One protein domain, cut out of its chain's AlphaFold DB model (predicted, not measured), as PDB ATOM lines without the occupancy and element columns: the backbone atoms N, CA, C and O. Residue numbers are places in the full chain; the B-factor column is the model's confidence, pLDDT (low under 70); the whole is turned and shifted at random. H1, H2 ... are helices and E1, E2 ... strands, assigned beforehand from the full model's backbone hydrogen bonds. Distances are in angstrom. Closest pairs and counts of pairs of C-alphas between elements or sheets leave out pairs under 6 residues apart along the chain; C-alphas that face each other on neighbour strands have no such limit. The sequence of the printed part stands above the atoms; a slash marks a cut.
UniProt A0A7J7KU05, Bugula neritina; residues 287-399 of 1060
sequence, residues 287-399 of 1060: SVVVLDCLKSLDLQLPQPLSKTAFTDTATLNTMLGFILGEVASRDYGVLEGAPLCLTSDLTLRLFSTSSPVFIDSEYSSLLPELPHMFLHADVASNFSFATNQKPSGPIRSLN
ATOM      1  N   SER A 287      93.903 -15.447 -17.558       88.06
ATOM      2  CA  SER A 287      95.262 -15.041 -17.167       88.06
ATOM      3  C   SER A 287      95.854 -13.976 -18.102       88.06
ATOM      4  O   SER A 287      96.343 -12.945 -17.640       88.06
ATOM      5  N   VAL A 288      95.741 -14.187 -19.418       87.94
ATOM      6  CA  VAL A 288      96.336 -13.347 -20.466       87.94
ATOM      7  C   VAL A 288      95.693 -11.965 -20.506       87.94
ATOM      8  O   VAL A 288      96.384 -10.954 -20.468       87.94
ATOM      9  N   VAL A 289      94.359 -11.902 -20.519       89.00
ATOM     10  CA  VAL A 289      93.610 -10.639 -20.579       89.00
ATOM     11  C   VAL A 289      93.849  -9.805 -19.326       89.00
ATOM     12  O   VAL A 289      93.968  -8.584 -19.418       89.00
ATOM     13  N   VAL A 290      93.924 -10.445 -18.154       89.94
ATOM     14  CA  VAL A 290      94.242  -9.749 -16.902       89.94
ATOM     15  C   VAL A 290      95.666  -9.209 -16.940       89.94
ATOM     16  O   VAL A 290      95.873  -8.044 -16.614       89.94
ATOM     17  N   LEU A 291      96.632 -10.011 -17.380       89.31
ATOM     18  CA  LEU A 291      98.026  -9.597 -17.490       89.31
ATOM     19  C   LEU A 291      98.204  -8.416 -18.460       89.31
ATOM     20  O   LEU A 291      98.814  -7.416 -18.086       89.31
ATOM     21  N   ASP A 292      97.614  -8.483 -19.654       88.06
ATOM     22  CA  ASP A 292      97.627  -7.387 -20.633       88.06
ATOM     23  C   ASP A 292      96.973  -6.118 -20.071       88.06
ATOM     24  O   ASP A 292      97.481  -5.008 -20.248       88.06
ATOM     25  N   CYS A 293      95.861  -6.279 -19.347       88.81
ATOM     26  CA  CYS A 293      95.189  -5.176 -18.675       88.81
ATOM     27  C   CYS A 293      96.112  -4.517 -17.648       88.81
ATOM     28  O   CYS A 293      96.271  -3.301 -17.681       88.81
ATOM     29  N   LEU A 294      96.749  -5.297 -16.770       89.94
ATOM     30  CA  LEU A 294      97.662  -4.772 -15.755       89.94
ATOM     31  C   LEU A 294      98.866  -4.053 -16.372       89.94
ATOM     32  O   LEU A 294      99.236  -2.989 -15.889       89.94
ATOM     33  N   LYS A 295      99.450  -4.593 -17.449       89.06
ATOM     34  CA  LYS A 295     100.586  -3.974 -18.157       89.06
ATOM     35  C   LYS A 295     100.234  -2.641 -18.811       89.06
ATOM     36  O   LYS A 295     101.094  -1.783 -18.958       89.06
ATOM     37  N   SER A 296      98.978  -2.469 -19.222       87.38
ATOM     38  CA  SER A 296      98.504  -1.217 -19.821       87.38
ATOM     39  C   SER A 296      98.221  -0.106 -18.802       87.38
ATOM     40  O   SER A 296      97.985   1.035 -19.202       87.38
ATOM     41  N   LEU A 297      98.216  -0.424 -17.502       86.88
ATOM     42  CA  LEU A 297      97.923   0.531 -16.438       86.88
ATOM     43  C   LEU A 297      99.189   1.237 -15.957       86.88
ATOM     44  O   LEU A 297     100.171   0.600 -15.588       86.88
ATOM     45  N   ASP A 298      99.116   2.562 -15.867       83.81
ATOM     46  CA  ASP A 298     100.131   3.362 -15.190       83.81
ATOM     47  C   ASP A 298      99.801   3.469 -13.695       83.81
ATOM     48  O   ASP A 298      98.980   4.284 -13.269       83.81
ATOM     49  N   LEU A 299     100.402   2.583 -12.897       82.31
ATOM     50  CA  LEU A 299     100.198   2.509 -11.446       82.31
ATOM     51  C   LEU A 299     101.205   3.348 -10.641       82.31
ATOM     52  O   LEU A 299     101.240   3.219  -9.419       82.31
ATOM     53  N   GLN A 300     102.018   4.190 -11.297       84.31
ATOM     54  CA  GLN A 300     103.027   5.041 -10.643       84.31
ATOM     55  C   GLN A 300     103.937   4.274  -9.660       84.31
ATOM     56  O   GLN A 300     104.180   4.726  -8.539       84.31
ATOM     57  N   LEU A 301     104.404   3.085 -10.054       86.12
ATOM     58  CA  LEU A 301     105.331   2.261  -9.266       86.12
ATOM     59  C   LEU A 301     106.765   2.823  -9.338       86.12
ATOM     60  O   LEU A 301     107.127   3.388 -10.371       86.12
ATOM     61  N   PRO A 302     107.610   2.649  -8.298       87.88
ATOM     62  CA  PRO A 302     107.441   1.779  -7.124       87.88
ATOM     63  C   PRO A 302     106.639   2.404  -5.964       87.88
ATOM     64  O   PRO A 302     106.831   3.572  -5.632       87.88
ATOM     65  N   GLN A 303     105.773   1.621  -5.300       89.88
ATOM     66  CA  GLN A 303     104.993   2.067  -4.125       89.88
ATOM     67  C   GLN A 303     104.848   0.984  -3.038       89.88
ATOM     68  O   GLN A 303     104.829  -0.203  -3.364       89.88
ATOM     69  N   PRO A 304     104.688   1.351  -1.748       89.62
ATOM     70  CA  PRO A 304     104.371   0.394  -0.684       89.62
ATOM     71  C   PRO A 304     103.065  -0.359  -0.965       89.62
ATOM     72  O   PRO A 304     102.077   0.268  -1.351       89.62
ATOM     73  N   LEU A 305     103.028  -1.672  -0.704       88.81
ATOM     74  CA  LEU A 305     101.871  -2.534  -1.011       88.81
ATOM     75  C   LEU A 305     100.543  -1.993  -0.449       88.81
ATOM     76  O   LEU A 305      99.521  -2.025  -1.137       88.81
ATOM     77  N   SER A 306     100.578  -1.413   0.752       85.12
ATOM     78  CA  SER A 306      99.415  -0.841   1.441       85.12
ATOM     79  C   SER A 306      98.763   0.348   0.725       85.12
ATOM     80  O   SER A 306      97.593   0.632   0.966       85.12
ATOM     81  N   LYS A 307      99.494   1.043  -0.155       84.88
ATOM     82  CA  LYS A 307      98.984   2.172  -0.953       84.88
ATOM     83  C   LYS A 307      98.449   1.747  -2.325       84.88
ATOM     84  O   LYS A 307      97.923   2.580  -3.056       84.88
ATOM     85  N   THR A 308      98.570   0.468  -2.674       87.25
ATOM     86  CA  THR A 308      98.153  -0.074  -3.975       87.25
ATOM     87  C   THR A 308      96.781  -0.745  -3.902       87.25
ATOM     88  O   THR A 308      96.280  -1.066  -2.823       87.25
ATOM     89  N   ALA A 309      96.178  -1.032  -5.060       83.44
ATOM     90  CA  ALA A 309      94.893  -1.737  -5.146       83.44
ATOM     91  C   ALA A 309      94.918  -3.169  -4.567       83.44
ATOM     92  O   ALA A 309      93.861  -3.707  -4.227       83.44
ATOM     93  N   PHE A 310      96.104  -3.773  -4.444       86.81
ATOM     94  CA  PHE A 310      96.286  -5.127  -3.921       86.81
ATOM     95  C   PHE A 310      96.184  -5.194  -2.396       86.81
ATOM     96  O   PHE A 310      95.795  -6.237  -1.896       86.81
ATOM     97  N   THR A 311      96.465  -4.095  -1.682       84.12
ATOM     98  CA  THR A 311      96.376  -3.905  -0.216       84.12
ATOM     99  C   THR A 311      97.231  -4.821   0.671       84.12
ATOM    100  O   THR A 311      97.861  -4.323   1.603       84.12
ATOM    101  N   ASP A 312      97.280  -6.122   0.396       87.88
ATOM    102  CA  ASP A 312      97.900  -7.170   1.206       87.88
ATOM    103  C   ASP A 312      98.541  -8.269   0.333       87.88
ATOM    104  O   ASP A 312      98.309  -8.360  -0.878       87.88
ATOM    105  N   THR A 313      99.388  -9.101   0.947       88.25
ATOM    106  CA  THR A 313     100.156 -10.133   0.233       88.25
ATOM    107  C   THR A 313      99.285 -11.287  -0.260       88.25
ATOM    108  O   THR A 313      99.571 -11.844  -1.320       88.25
ATOM    109  N   ALA A 314      98.189 -11.620   0.429       88.00
ATOM    110  CA  ALA A 314      97.292 -12.711   0.047       88.00
ATOM    111  C   ALA A 314      96.495 -12.377  -1.226       88.00
ATOM    112  O   ALA A 314      96.362 -13.213  -2.128       88.00
ATOM    113  N   THR A 315      96.017 -11.137  -1.339       89.62
ATOM    114  CA  THR A 315      95.353 -10.614  -2.539       89.62
ATOM    115  C   THR A 315      96.308 -10.604  -3.733       89.62
ATOM    116  O   THR A 315      95.946 -11.069  -4.818       89.62
ATOM    117  N   LEU A 316      97.548 -10.135  -3.538       90.62
ATOM    118  CA  LEU A 316      98.572 -10.143  -4.584       90.62
ATOM    119  C   LEU A 316      98.918 -11.571  -5.034       90.62
ATOM    120  O   LEU A 316      98.954 -11.837  -6.234       90.62
ATOM    121  N   ASN A 317      99.095 -12.501  -4.091       88.38
ATOM    122  CA  ASN A 317      99.337 -13.913  -4.382       88.38
ATOM    123  C   ASN A 317      98.186 -14.562  -5.144       88.38
ATOM    124  O   ASN A 317      98.424 -15.323  -6.074       88.38
ATOM    125  N   THR A 318      96.940 -14.237  -4.803       89.00
ATOM    126  CA  THR A 318      95.778 -14.750  -5.539       89.00
ATOM    127  C   THR A 318      95.774 -14.248  -6.983       89.00
ATOM    128  O   THR A 318      95.477 -15.014  -7.900       89.00
ATOM    129  N   MET A 319      96.139 -12.980  -7.207       88.81
ATOM    130  CA  MET A 319      96.248 -12.406  -8.552       88.81
ATOM    131  C   MET A 319      97.387 -13.043  -9.352       88.81
ATOM    132  O   MET A 319      97.211 -13.412 -10.513       88.81
ATOM    133  N   LEU A 320      98.550 -13.204  -8.724       88.50
ATOM    134  CA  LEU A 320      99.715 -13.813  -9.347       88.50
ATOM    135  C   LEU A 320      99.474 -15.298  -9.656       88.50
ATOM    136  O   LEU A 320      99.721 -15.729 -10.777       88.50
ATOM    137  N   GLY A 321      98.919 -16.057  -8.711       87.12
ATOM    138  CA  GLY A 321      98.539 -17.456  -8.901       87.12
ATOM    139  C   GLY A 321      97.483 -17.639  -9.993       87.12
ATOM    140  O   GLY A 321      97.570 -18.585 -10.770       87.12
ATOM    141  N   PHE A 322      96.532 -16.707 -10.128       87.81
ATOM    142  CA  PHE A 322      95.573 -16.708 -11.238       87.81
ATOM    143  C   PHE A 322      96.254 -16.508 -12.601       87.81
ATOM    144  O   PHE A 322      95.903 -17.182 -13.566       87.81
ATOM    145  N   ILE A 323      97.241 -15.611 -12.686       86.81
ATOM    146  CA  ILE A 323      97.997 -15.368 -13.923       86.81
ATOM    147  C   ILE A 323      98.907 -16.558 -14.250       86.81
ATOM    148  O   ILE A 323      98.977 -16.976 -15.401       86.81
ATOM    149  N   LEU A 324      99.581 -17.127 -13.249       83.00
ATOM    150  CA  LEU A 324     100.522 -18.233 -13.429       83.00
ATOM    151  C   LEU A 324      99.837 -19.592 -13.634       83.00
ATOM    152  O   LEU A 324     100.425 -20.463 -14.268       83.00
ATOM    153  N   GLY A 325      98.602 -19.780 -13.155       74.19
ATOM    154  CA  GLY A 325      97.874 -21.052 -13.236       74.19
ATOM    155  C   GLY A 325      97.623 -21.569 -14.660       74.19
ATOM    156  O   GLY A 325      97.448 -22.771 -14.843       74.19
ATOM    157  N   GLU A 326      97.650 -20.695 -15.671       61.91
ATOM    158  CA  GLU A 326      97.530 -21.062 -17.094       61.91
ATOM    159  C   GLU A 326      98.890 -21.087 -17.831       61.91
ATOM    160  O   GLU A 326      98.972 -21.549 -18.971       61.91
ATOM    161  N   VAL A 327      99.983 -20.642 -17.193       57.56
ATOM    162  CA  VAL A 327     101.333 -20.589 -17.783       57.56
ATOM    163  C   VAL A 327     102.067 -21.899 -17.487       57.56
ATOM    164  O   VAL A 327     102.887 -22.007 -16.579       57.56
ATOM    165  N   ALA A 328     101.778 -22.929 -18.283       48.38
ATOM    166  CA  ALA A 328     102.384 -24.257 -18.141       48.38
ATOM    167  C   ALA A 328     103.907 -24.301 -18.417       48.38
ATOM    168  O   ALA A 328     104.557 -25.304 -18.125       48.38
ATOM    169  N   SER A 329     104.496 -23.246 -18.992       56.50
ATOM    170  CA  SER A 329     105.844 -23.289 -19.574       56.50
ATOM    171  C   SER A 329     107.007 -23.040 -18.605       56.50
ATOM    172  O   SER A 329     108.150 -23.188 -19.029       56.50
ATOM    173  N   ARG A 330     106.769 -22.665 -17.334       63.78
ATOM    174  CA  ARG A 330     107.822 -22.172 -16.404       63.78
ATOM    175  C   ARG A 330     108.694 -21.046 -16.995       63.78
ATOM    176  O   ARG A 330     109.767 -20.750 -16.481       63.78
ATOM    177  N   ASP A 331     108.224 -20.412 -18.067       70.81
ATOM    178  CA  ASP A 331     108.853 -19.256 -18.685       70.81
ATOM    179  C   ASP A 331     108.180 -18.000 -18.132       70.81
ATOM    180  O   ASP A 331     107.065 -17.634 -18.511       70.81
ATOM    181  N   TYR A 332     108.863 -17.356 -17.189       81.25
ATOM    182  CA  TYR A 332     108.381 -16.149 -16.524       81.25
ATOM    183  C   TYR A 332     108.629 -14.873 -17.343       81.25
ATOM    184  O   TYR A 332     108.327 -13.778 -16.865       81.25
ATOM    185  N   GLY A 333     109.119 -14.979 -18.587       79.88
ATOM    186  CA  GLY A 333     109.267 -13.842 -19.501       79.88
ATOM    187  C   GLY A 333     107.948 -13.118 -19.788       79.88
ATOM    188  O   GLY A 333     107.935 -11.905 -19.996       79.88
ATOM    189  N   VAL A 334     106.811 -13.818 -19.694       81.50
ATOM    190  CA  VAL A 334     105.475 -13.212 -19.823       81.50
ATOM    191  C   VAL A 334     105.203 -12.132 -18.777       81.50
ATOM    192  O   VAL A 334     104.382 -11.252 -19.025       81.50
ATOM    193  N   LEU A 335     105.900 -12.139 -17.639       86.94
ATOM    194  CA  LEU A 335     105.731 -11.138 -16.589       86.94
ATOM    195  C   LEU A 335     106.447  -9.816 -16.885       86.94
ATOM    196  O   LEU A 335     106.249  -8.874 -16.131       86.94
ATOM    197  N   GLU A 336     107.222  -9.691 -17.967       88.75
ATOM    198  CA  GLU A 336     107.911  -8.433 -18.286       88.75
ATOM    199  C   GLU A 336     106.927  -7.255 -18.363       88.75
ATOM    200  O   GLU A 336     105.927  -7.304 -19.091       88.75
ATOM    201  N   GLY A 337     107.205  -6.205 -17.588       86.94
ATOM    202  CA  GLY A 337     106.363  -5.020 -17.439       86.94
ATOM    203  C   GLY A 337     105.143  -5.205 -16.528       86.94
ATOM    204  O   GLY A 337     104.323  -4.296 -16.433       86.94
ATOM    205  N   ALA A 338     104.974  -6.353 -15.861       90.06
ATOM    206  CA  ALA A 338     103.823  -6.595 -14.994       90.06
ATOM    207  C   ALA A 338     104.005  -5.954 -13.598       90.06
ATOM    208  O   ALA A 338     105.032  -6.181 -12.950       90.06
ATOM    209  N   PRO A 339     103.001  -5.217 -13.081       91.38
ATOM    210  CA  PRO A 339     103.044  -4.534 -11.783       91.38
ATOM    211  C   PRO A 339     102.725  -5.459 -10.599       91.38
ATOM    212  O   PRO A 339     101.857  -5.170  -9.779       91.38
ATOM    213  N   LEU A 340     103.392  -6.610 -10.535       90.69
ATOM    214  CA  LEU A 340     103.138  -7.658  -9.537       90.69
ATOM    215  C   LEU A 340     104.403  -8.062  -8.765       90.69
ATOM    216  O   LEU A 340     104.374  -9.011  -7.984       90.69
ATOM    217  N   CYS A 341     105.518  -7.360  -8.975       90.75
ATOM    218  CA  CYS A 341     106.797  -7.685  -8.357       90.75
ATOM    219  C   CYS A 341     106.863  -7.104  -6.940       90.75
ATOM    220  O   CYS A 341     107.318  -5.976  -6.746       90.75
ATOM    221  N   LEU A 342     106.397  -7.858  -5.944       92.56
ATOM    222  CA  LEU A 342     106.593  -7.496  -4.542       92.56
ATOM    223  C   LEU A 342     107.937  -8.011  -4.052       92.56
ATOM    224  O   LEU A 342     108.247  -9.199  -4.118       92.56
ATOM    225  N   THR A 343     108.701  -7.087  -3.511       92.06
ATOM    226  CA  THR A 343     110.053  -7.305  -3.033       92.06
ATOM    227  C   THR A 343     110.083  -7.415  -1.505       92.06
ATOM    228  O   THR A 343     109.120  -7.035  -0.834       92.06
ATOM    229  N   SER A 344     111.167  -7.953  -0.936       89.12
ATOM    230  CA  SER A 344     111.315  -8.147   0.514       89.12
ATOM    231  C   SER A 344     111.226  -6.848   1.331       89.12
ATOM    232  O   SER A 344     110.925  -6.909   2.518       89.12
ATOM    233  N   ASP A 345     111.404  -5.676   0.715       88.69
ATOM    234  CA  ASP A 345     111.193  -4.368   1.355       88.69
ATOM    235  C   ASP A 345     109.718  -3.904   1.388       88.69
ATOM    236  O   ASP A 345     109.430  -2.748   1.700       88.69
ATOM    237  N   LEU A 346     108.775  -4.792   1.049       89.06
ATOM    238  CA  LEU A 346     107.329  -4.543   0.998       89.06
ATOM    239  C   LEU A 346     106.895  -3.466  -0.011       89.06
ATOM    240  O   LEU A 346     105.767  -2.958   0.062       89.06
ATOM    241  N   THR A 347     107.747  -3.138  -0.987       91.12
ATOM    242  CA  THR A 347     107.379  -2.257  -2.101       91.12
ATOM    243  C   THR A 347     107.119  -3.030  -3.395       91.12
ATOM    244  O   THR A 347     107.856  -3.934  -3.794       91.12
ATOM    245  N   LEU A 348     106.002  -2.677  -4.034       92.12
ATOM    246  CA  LEU A 348     105.536  -3.226  -5.297       92.12
ATOM    247  C   LEU A 348     106.244  -2.517  -6.456       92.12
ATOM    248  O   LEU A 348     106.294  -1.286  -6.510       92.12
ATOM    249  N   ARG A 349     106.783  -3.307  -7.382       92.25
ATOM    250  CA  ARG A 349     107.569  -2.875  -8.542       92.25
ATOM    251  C   ARG A 349     107.048  -3.527  -9.825       92.25
ATOM    252  O   ARG A 349     106.186  -4.409  -9.796       92.25
ATOM    253  N   LEU A 350     107.590  -3.085 -10.956       91.44
ATOM    254  CA  LEU A 350     107.424  -3.760 -12.240       91.44
ATOM    255  C   LEU A 350     108.443  -4.894 -12.346       91.44
ATOM    256  O   LEU A 350     109.615  -4.707 -12.024       91.44
ATOM    257  N   PHE A 351     108.014  -6.050 -12.839       90.44
ATOM    258  CA  PHE A 351     108.952  -7.069 -13.297       90.44
ATOM    259  C   PHE A 351     109.716  -6.537 -14.518       90.44
ATOM    260  O   PHE A 351     109.091  -6.174 -15.515       90.44
ATOM    261  N   SER A 352     111.049  -6.483 -14.445       89.12
ATOM    262  CA  SER A 352     111.888  -6.086 -15.577       89.12
ATOM    263  C   SER A 352     113.137  -6.950 -15.723       89.12
ATOM    264  O   SER A 352     113.851  -7.215 -14.761       89.12
ATOM    265  N   THR A 353     113.442  -7.324 -16.960       86.50
ATOM    266  CA  THR A 353     114.699  -7.968 -17.366       86.50
ATOM    267  C   THR A 353     115.926  -7.088 -17.127       86.50
ATOM    268  O   THR A 353     117.022  -7.621 -16.942       86.50
ATOM    269  N   SER A 354     115.748  -5.761 -17.106       85.38
ATOM    270  CA  SER A 354     116.812  -4.788 -16.826       85.38
ATOM    271  C   SER A 354     117.207  -4.743 -15.344       85.38
ATOM    272  O   SER A 354     118.369  -4.501 -15.029       85.38
ATOM    273  N   SER A 355     116.264  -5.044 -14.447       85.94
ATOM    274  CA  SER A 355     116.446  -5.095 -12.993       85.94
ATOM    275  C   SER A 355     115.828  -6.390 -12.439       85.94
ATOM    276  O   SER A 355     114.736  -6.358 -11.858       85.94
ATOM    277  N   PRO A 356     116.467  -7.549 -12.678       87.88
ATOM    278  CA  PRO A 356     115.932  -8.841 -12.275       87.88
ATOM    279  C   PRO A 356     115.905  -8.984 -10.751       87.88
ATOM    280  O   PRO A 356     116.784  -8.474 -10.058       87.88
ATOM    281  N   VAL A 357     114.928  -9.736 -10.252       89.94
ATOM    282  CA  VAL A 357     114.777 -10.051  -8.828       89.94
ATOM    283  C   VAL A 357     115.035 -11.533  -8.561       89.94
ATOM    284  O   VAL A 357     114.798 -12.384  -9.422       89.94
ATOM    285  N   PHE A 358     115.525 -11.839  -7.364       88.31
ATOM    286  CA  PHE A 358     115.828 -13.188  -6.909       88.31
ATOM    287  C   PHE A 358     114.617 -13.836  -6.233       88.31
ATOM    288  O   PHE A 358     113.963 -13.213  -5.392       88.31
ATOM    289  N   ILE A 359     114.328 -15.097  -6.569       86.56
ATOM    290  CA  ILE A 359     113.284 -15.887  -5.890       86.56
ATOM    291  C   ILE A 359     113.681 -16.309  -4.478       86.56
ATOM    292  O   ILE A 359     112.806 -16.623  -3.677       86.56
ATOM    293  N   ASP A 360     114.974 -16.334  -4.163       84.62
ATOM    294  CA  ASP A 360     115.506 -16.995  -2.975       84.62
ATOM    295  C   ASP A 360     115.383 -16.098  -1.729       84.62
ATOM    296  O   ASP A 360     116.352 -15.731  -1.064       84.62
ATOM    297  N   SER A 361     114.144 -15.709  -1.420       82.38
ATOM    298  CA  SER A 361     113.766 -14.751  -0.376       82.38
ATOM    299  C   SER A 361     114.253 -15.145   1.019       82.38
ATOM    300  O   SER A 361     114.476 -14.286   1.872       82.38
ATOM    301  N   GLU A 362     114.421 -16.448   1.261       80.19
ATOM    302  CA  GLU A 362     114.930 -16.992   2.523       80.19
ATOM    303  C   GLU A 362     116.397 -16.627   2.797       80.19
ATOM    304  O   GLU A 362     116.826 -16.644   3.953       80.19
ATOM    305  N   TYR A 363     117.135 -16.234   1.756       83.12
ATOM    306  CA  TYR A 363     118.523 -15.791   1.837       83.12
ATOM    307  C   TYR A 363     118.675 -14.273   1.688       83.12
ATOM    308  O   TYR A 363     119.797 -13.780   1.612       83.12
ATOM    309  N   SER A 364     117.577 -13.509   1.704       81.94
ATOM    310  CA  SER A 364     117.619 -12.035   1.668       81.94
ATOM    311  C   SER A 364     118.459 -11.434   2.802       81.94
ATOM    312  O   SER A 364     119.118 -10.416   2.622       81.94
ATOM    313  N   SER A 365     118.514 -12.098   3.957       79.38
ATOM    314  CA  SER A 365     119.354 -11.703   5.091       79.38
ATOM    315  C   SER A 365     120.854 -11.912   4.870       79.38
ATOM    316  O   SER A 365     121.637 -11.389   5.660       79.38
ATOM    317  N   LEU A 366     121.273 -12.628   3.815       80.12
ATOM    318  CA  LEU A 366     122.681 -12.655   3.404       80.12
ATOM    319  C   LEU A 366     123.134 -11.297   2.857       80.12
ATOM    320  O   LEU A 366     124.304 -10.954   3.002       80.12
ATOM    321  N   LEU A 367     122.209 -10.531   2.269       82.94
ATOM    322  CA  LEU A 367     122.437  -9.219   1.661       82.94
ATOM    323  C   LEU A 367     121.470  -8.181   2.272       82.94
ATOM    324  O   LEU A 367     120.559  -7.704   1.587       82.94
ATOM    325  N   PRO A 368     121.640  -7.815   3.559       76.88
ATOM    326  CA  PRO A 368     120.681  -6.983   4.295       76.88
ATOM    327  C   PRO A 368     120.493  -5.575   3.706       76.88
ATOM    328  O   PRO A 368     119.451  -4.961   3.921       76.88
ATOM    329  N   GLU A 369     121.465  -5.074   2.941       80.12
ATOM    330  CA  GLU A 369     121.397  -3.768   2.269       80.12
ATOM    331  C   GLU A 369     120.618  -3.799   0.939       80.12
ATOM    332  O   GLU A 369     120.254  -2.749   0.406       80.12
ATOM    333  N   LEU A 370     120.308  -4.989   0.403       85.06
ATOM    334  CA  LEU A 370     119.693  -5.176  -0.919       85.06
ATOM    335  C   LEU A 370     118.332  -5.917  -0.893       85.06
ATOM    336  O   LEU A 370     118.070  -6.737  -1.775       85.06
ATOM    337  N   PRO A 371     117.390  -5.621   0.032       84.31
ATOM    338  CA  PRO A 371     116.088  -6.307   0.080       84.31
ATOM    339  C   PRO A 371     115.220  -6.035  -1.162       84.31
ATOM    340  O   PRO A 371     114.321  -6.810  -1.491       84.31
ATOM    341  N   HIS A 372     115.512  -4.953  -1.891       86.44
ATOM    342  CA  HIS A 372     114.853  -4.598  -3.146       86.44
ATOM    343  C   HIS A 372     115.175  -5.561  -4.305       86.44
ATOM    344  O   HIS A 372     114.466  -5.560  -5.308       86.44
ATOM    345  N   MET A 373     116.226  -6.381  -4.175       88.25
ATOM    346  CA  MET A 373     116.609  -7.386  -5.169       88.25
ATOM    347  C   MET A 373     115.933  -8.740  -4.955       88.25
ATOM    348  O   MET A 373     115.954  -9.565  -5.859       88.25
ATOM    349  N   PHE A 374     115.332  -8.987  -3.793       90.12
ATOM    350  CA  PHE A 374     114.692 -10.259  -3.469       90.12
ATOM    351  C   PHE A 374     113.177 -10.126  -3.531       90.12
ATOM    352  O   PHE A 374     112.609  -9.119  -3.100       90.12
ATOM    353  N   LEU A 375     112.506 -11.156  -4.041       90.25
ATOM    354  CA  LEU A 375     111.057 -11.270  -3.939       90.25
ATOM    355  C   LEU A 375     110.637 -11.438  -2.477       90.25
ATOM    356  O   LEU A 375     111.355 -11.982  -1.639       90.25
ATOM    357  N   HIS A 376     109.442 -10.962  -2.149       91.38
ATOM    358  CA  HIS A 376     108.843 -11.239  -0.849       91.38
ATOM    359  C   HIS A 376     108.520 -12.736  -0.720       91.38
ATOM    360  O   HIS A 376     108.051 -13.335  -1.686       91.38
ATOM    361  N   ALA A 377     108.711 -13.330   0.463       87.12
ATOM    362  CA  ALA A 377     108.591 -14.780   0.674       87.12
ATOM    363  C   ALA A 377     107.241 -15.364   0.226       87.12
ATOM    364  O   ALA A 377     107.194 -16.367  -0.487       87.12
ATOM    365  N   ASP A 378     106.144 -14.678   0.559       84.75
ATOM    366  CA  ASP A 378     104.799 -15.076   0.129       84.75
ATOM    367  C   ASP A 378     104.678 -15.146  -1.401       84.75
ATOM    368  O   ASP A 378     104.028 -16.045  -1.927       84.75
ATOM    369  N   VAL A 379     105.321 -14.220  -2.115       86.12
ATOM    370  CA  VAL A 379     105.258 -14.105  -3.578       86.12
ATOM    371  C   VAL A 379     106.215 -15.082  -4.250       86.12
ATOM    372  O   VAL A 379     105.828 -15.734  -5.220       86.12
ATOM    373  N   ALA A 380     107.416 -15.242  -3.693       85.75
ATOM    374  CA  ALA A 380     108.428 -16.193  -4.137       85.75
ATOM    375  C   ALA A 380     107.886 -17.630  -4.220       85.75
ATOM    376  O   ALA A 380     108.198 -18.341  -5.171       85.75
ATOM    377  N   SER A 381     107.005 -18.024  -3.291       84.06
ATOM    378  CA  SER A 381     106.395 -19.363  -3.245       84.06
ATOM    379  C   SER A 381     105.609 -19.768  -4.506       84.06
ATOM    380  O   SER A 381     105.407 -20.957  -4.749       84.06
ATOM    381  N   ASN A 382     105.193 -18.804  -5.334       80.44
ATOM    382  CA  ASN A 382     104.486 -19.070  -6.591       80.44
ATOM    383  C   ASN A 382     105.429 -19.467  -7.741       80.44
ATOM    384  O   ASN A 382     104.965 -19.867  -8.812       80.44
ATOM    385  N   PHE A 383     106.743 -19.336  -7.551       81.94
ATOM    386  CA  PHE A 383     107.754 -19.574  -8.573       81.94
ATOM    387  C   PHE A 383     108.562 -20.832  -8.256       81.94
ATOM    388  O   PHE A 383     108.878 -21.122  -7.107       81.94
ATOM    389  N   SER A 384     108.923 -21.591  -9.291       74.12
ATOM    390  CA  SER A 384     109.839 -22.724  -9.158       74.12
ATOM    391  C   SER A 384     110.690 -22.854 -10.415       74.12
ATOM    392  O   SER A 384     110.168 -22.930 -11.528       74.12
ATOM    393  N   PHE A 385     112.009 -22.903 -10.248       69.00
ATOM    394  CA  PHE A 385     112.924 -23.224 -11.338       69.00
ATOM    395  C   PHE A 385     113.265 -24.713 -11.303       69.00
ATOM    396  O   PHE A 385     113.470 -25.299 -10.242       69.00
ATOM    397  N   ALA A 386     113.323 -25.347 -12.475       56.94
ATOM    398  CA  ALA A 386     114.037 -26.614 -12.589       56.94
ATOM    399  C   ALA A 386     115.541 -26.320 -12.506       56.94
ATOM    400  O   ALA A 386     116.002 -25.354 -13.110       56.94
ATOM    401  N   THR A 387     116.300 -27.183 -11.830       51.06
ATOM    402  CA  THR A 387     117.743 -27.048 -11.548       51.06
ATOM    403  C   THR A 387     118.644 -26.804 -12.771       51.06
ATOM    404  O   THR A 387     119.793 -26.427 -12.594       51.06
ATOM    405  N   ASN A 388     118.130 -26.944 -14.002       47.09
ATOM    406  CA  ASN A 388     118.888 -26.830 -15.254       47.09
ATOM    407  C   ASN A 388     118.339 -25.798 -16.268       47.09
ATOM    408  O   ASN A 388     118.792 -25.776 -17.413       47.09
ATOM    409  N   GLN A 389     117.359 -24.958 -15.916       51.91
ATOM    410  CA  GLN A 389     116.887 -23.906 -16.830       51.91
ATOM    411  C   GLN A 389     117.722 -22.631 -16.681       51.91
ATOM    412  O   GLN A 389     117.887 -22.109 -15.582       51.91
ATOM    413  N   LYS A 390     118.226 -22.095 -17.803       54.16
ATOM    414  CA  LYS A 390     118.818 -20.751 -17.824       54.16
ATOM    415  C   LYS A 390     117.743 -19.748 -17.387       54.16
ATOM    416  O   LYS A 390     116.674 -19.749 -17.995       54.16
ATOM    417  N   PRO A 391     118.003 -18.888 -16.390       56.22
ATOM    418  CA  PRO A 391     117.036 -17.891 -15.963       56.22
ATOM    419  C   PRO A 391     116.950 -16.787 -17.026       56.22
ATOM    420  O   PRO A 391     117.687 -15.802 -16.996       56.22
ATOM    421  N   SER A 392     116.090 -16.975 -18.024       59.41
ATOM    422  CA  SER A 392     115.714 -15.932 -18.975       59.41
ATOM    423  C   SER A 392     114.454 -15.240 -18.468       59.41
ATOM    424  O   SER A 392     113.393 -15.854 -18.410       59.41
ATOM    425  N   GLY A 393     114.569 -13.969 -18.083       76.19
ATOM    426  CA  GLY A 393     113.428 -13.160 -17.657       76.19
ATOM    427  C   GLY A 393     113.740 -12.188 -16.513       76.19
ATOM    428  O   GLY A 393     114.899 -12.063 -16.101       76.19
ATOM    429  N   PRO A 394     112.706 -11.506 -15.990       83.75
ATOM    430  CA  PRO A 394     112.793 -10.658 -14.790       83.75
ATOM    431  C   PRO A 394     112.999 -11.479 -13.494       83.75
ATOM    432  O   PRO A 394     113.379 -10.950 -12.455       83.75
ATOM    433  N   ILE A 395     112.726 -12.780 -13.614       85.69
ATOM    434  CA  ILE A 395     112.883 -13.946 -12.738       85.69
ATOM    435  C   ILE A 395     114.289 -14.559 -12.613       85.69
ATOM    436  O   ILE A 395     114.673 -15.209 -13.586       85.69
ATOM    437  N   ARG A 396     115.062 -14.451 -11.521       83.19
ATOM    438  CA  ARG A 396     116.328 -15.214 -11.381       83.19
ATOM    439  C   ARG A 396     116.436 -15.982 -10.061       83.19
ATOM    440  O   ARG A 396     115.796 -15.626  -9.080       83.19
ATOM    441  N   SER A 397     117.246 -17.038 -10.057       82.12
ATOM    442  CA  SER A 397     117.757 -17.659  -8.830       82.12
ATOM    443  C   SER A 397     119.169 -17.135  -8.581       82.12
ATOM    444  O   SER A 397     119.933 -16.931  -9.533       82.12
ATOM    445  N   LEU A 398     119.475 -16.853  -7.321       83.19
ATOM    446  CA  LEU A 398     120.770 -16.381  -6.866       83.19
ATOM    447  C   LEU A 398     121.809 -17.489  -7.067       83.19
ATOM    448  O   LEU A 398     121.639 -18.606  -6.591       83.19
ATOM    449  N   ASN A 399     122.899 -17.186  -7.771       81.69
ATOM    450  CA  ASN A 399     124.006 -18.127  -7.963       81.69
ATOM    451  C   ASN A 399     125.266 -17.692  -7.197       81.69
ATOM    452  O   ASN A 399     125.370 -16.556  -6.735       81.69
TER     453      ASN A 399
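AT A GLANCE: This is residues 287 to 399 of the 1060 residues of a protein of Bugula neritina (UniProt A0A7J7KU05). With little regular structure, this is a rounded body mostly of loops: H1 and H2 make one side, H5 packs on residues 313 to 317 of H2, and residues 303 to 304 and 341 to 342 pair with small E1. Named elements, in order H1 H2 H3 E1 H4 H5, hold 38 of 113 printed residues, mostly helix. It is compact, radius of gyration of the C-alphas 13.1 A, spanning 33 by 30 by 25 A.

HOW THE PARTS SIT: Start at H2, residues 313 to 324; its residues 322 to 324 alone touch H1, residues 287 to 295, closest C-alphas Ser 287 and Ile 323, 4.3 A. H5, residues 377 to 380, only just touches H4, residues 361 to 366, with 3 pairs of C-alphas within 8 A, the closest Ser 361 and Ala 377, 5.3 A. H3, residues 332 to 335, is near H2. Every O i to N i+4 pair is within hydrogen-bond range in H1 and H2; H4 has 0 of 2, but 2 of 3 O i to N i+3 pairs.

IN THESE COORDINATES: Find C-alpha 313 at (100.156, -10.133, 0.233); H2 runs 15.9 A to C-alpha 324 at (100.522, -18.233, -13.429). E1 is residues 347 to 349.

THE WHOLE: The printed part has no cut; residues 326 to 330 and 385 to 392 have pLDDT under 70.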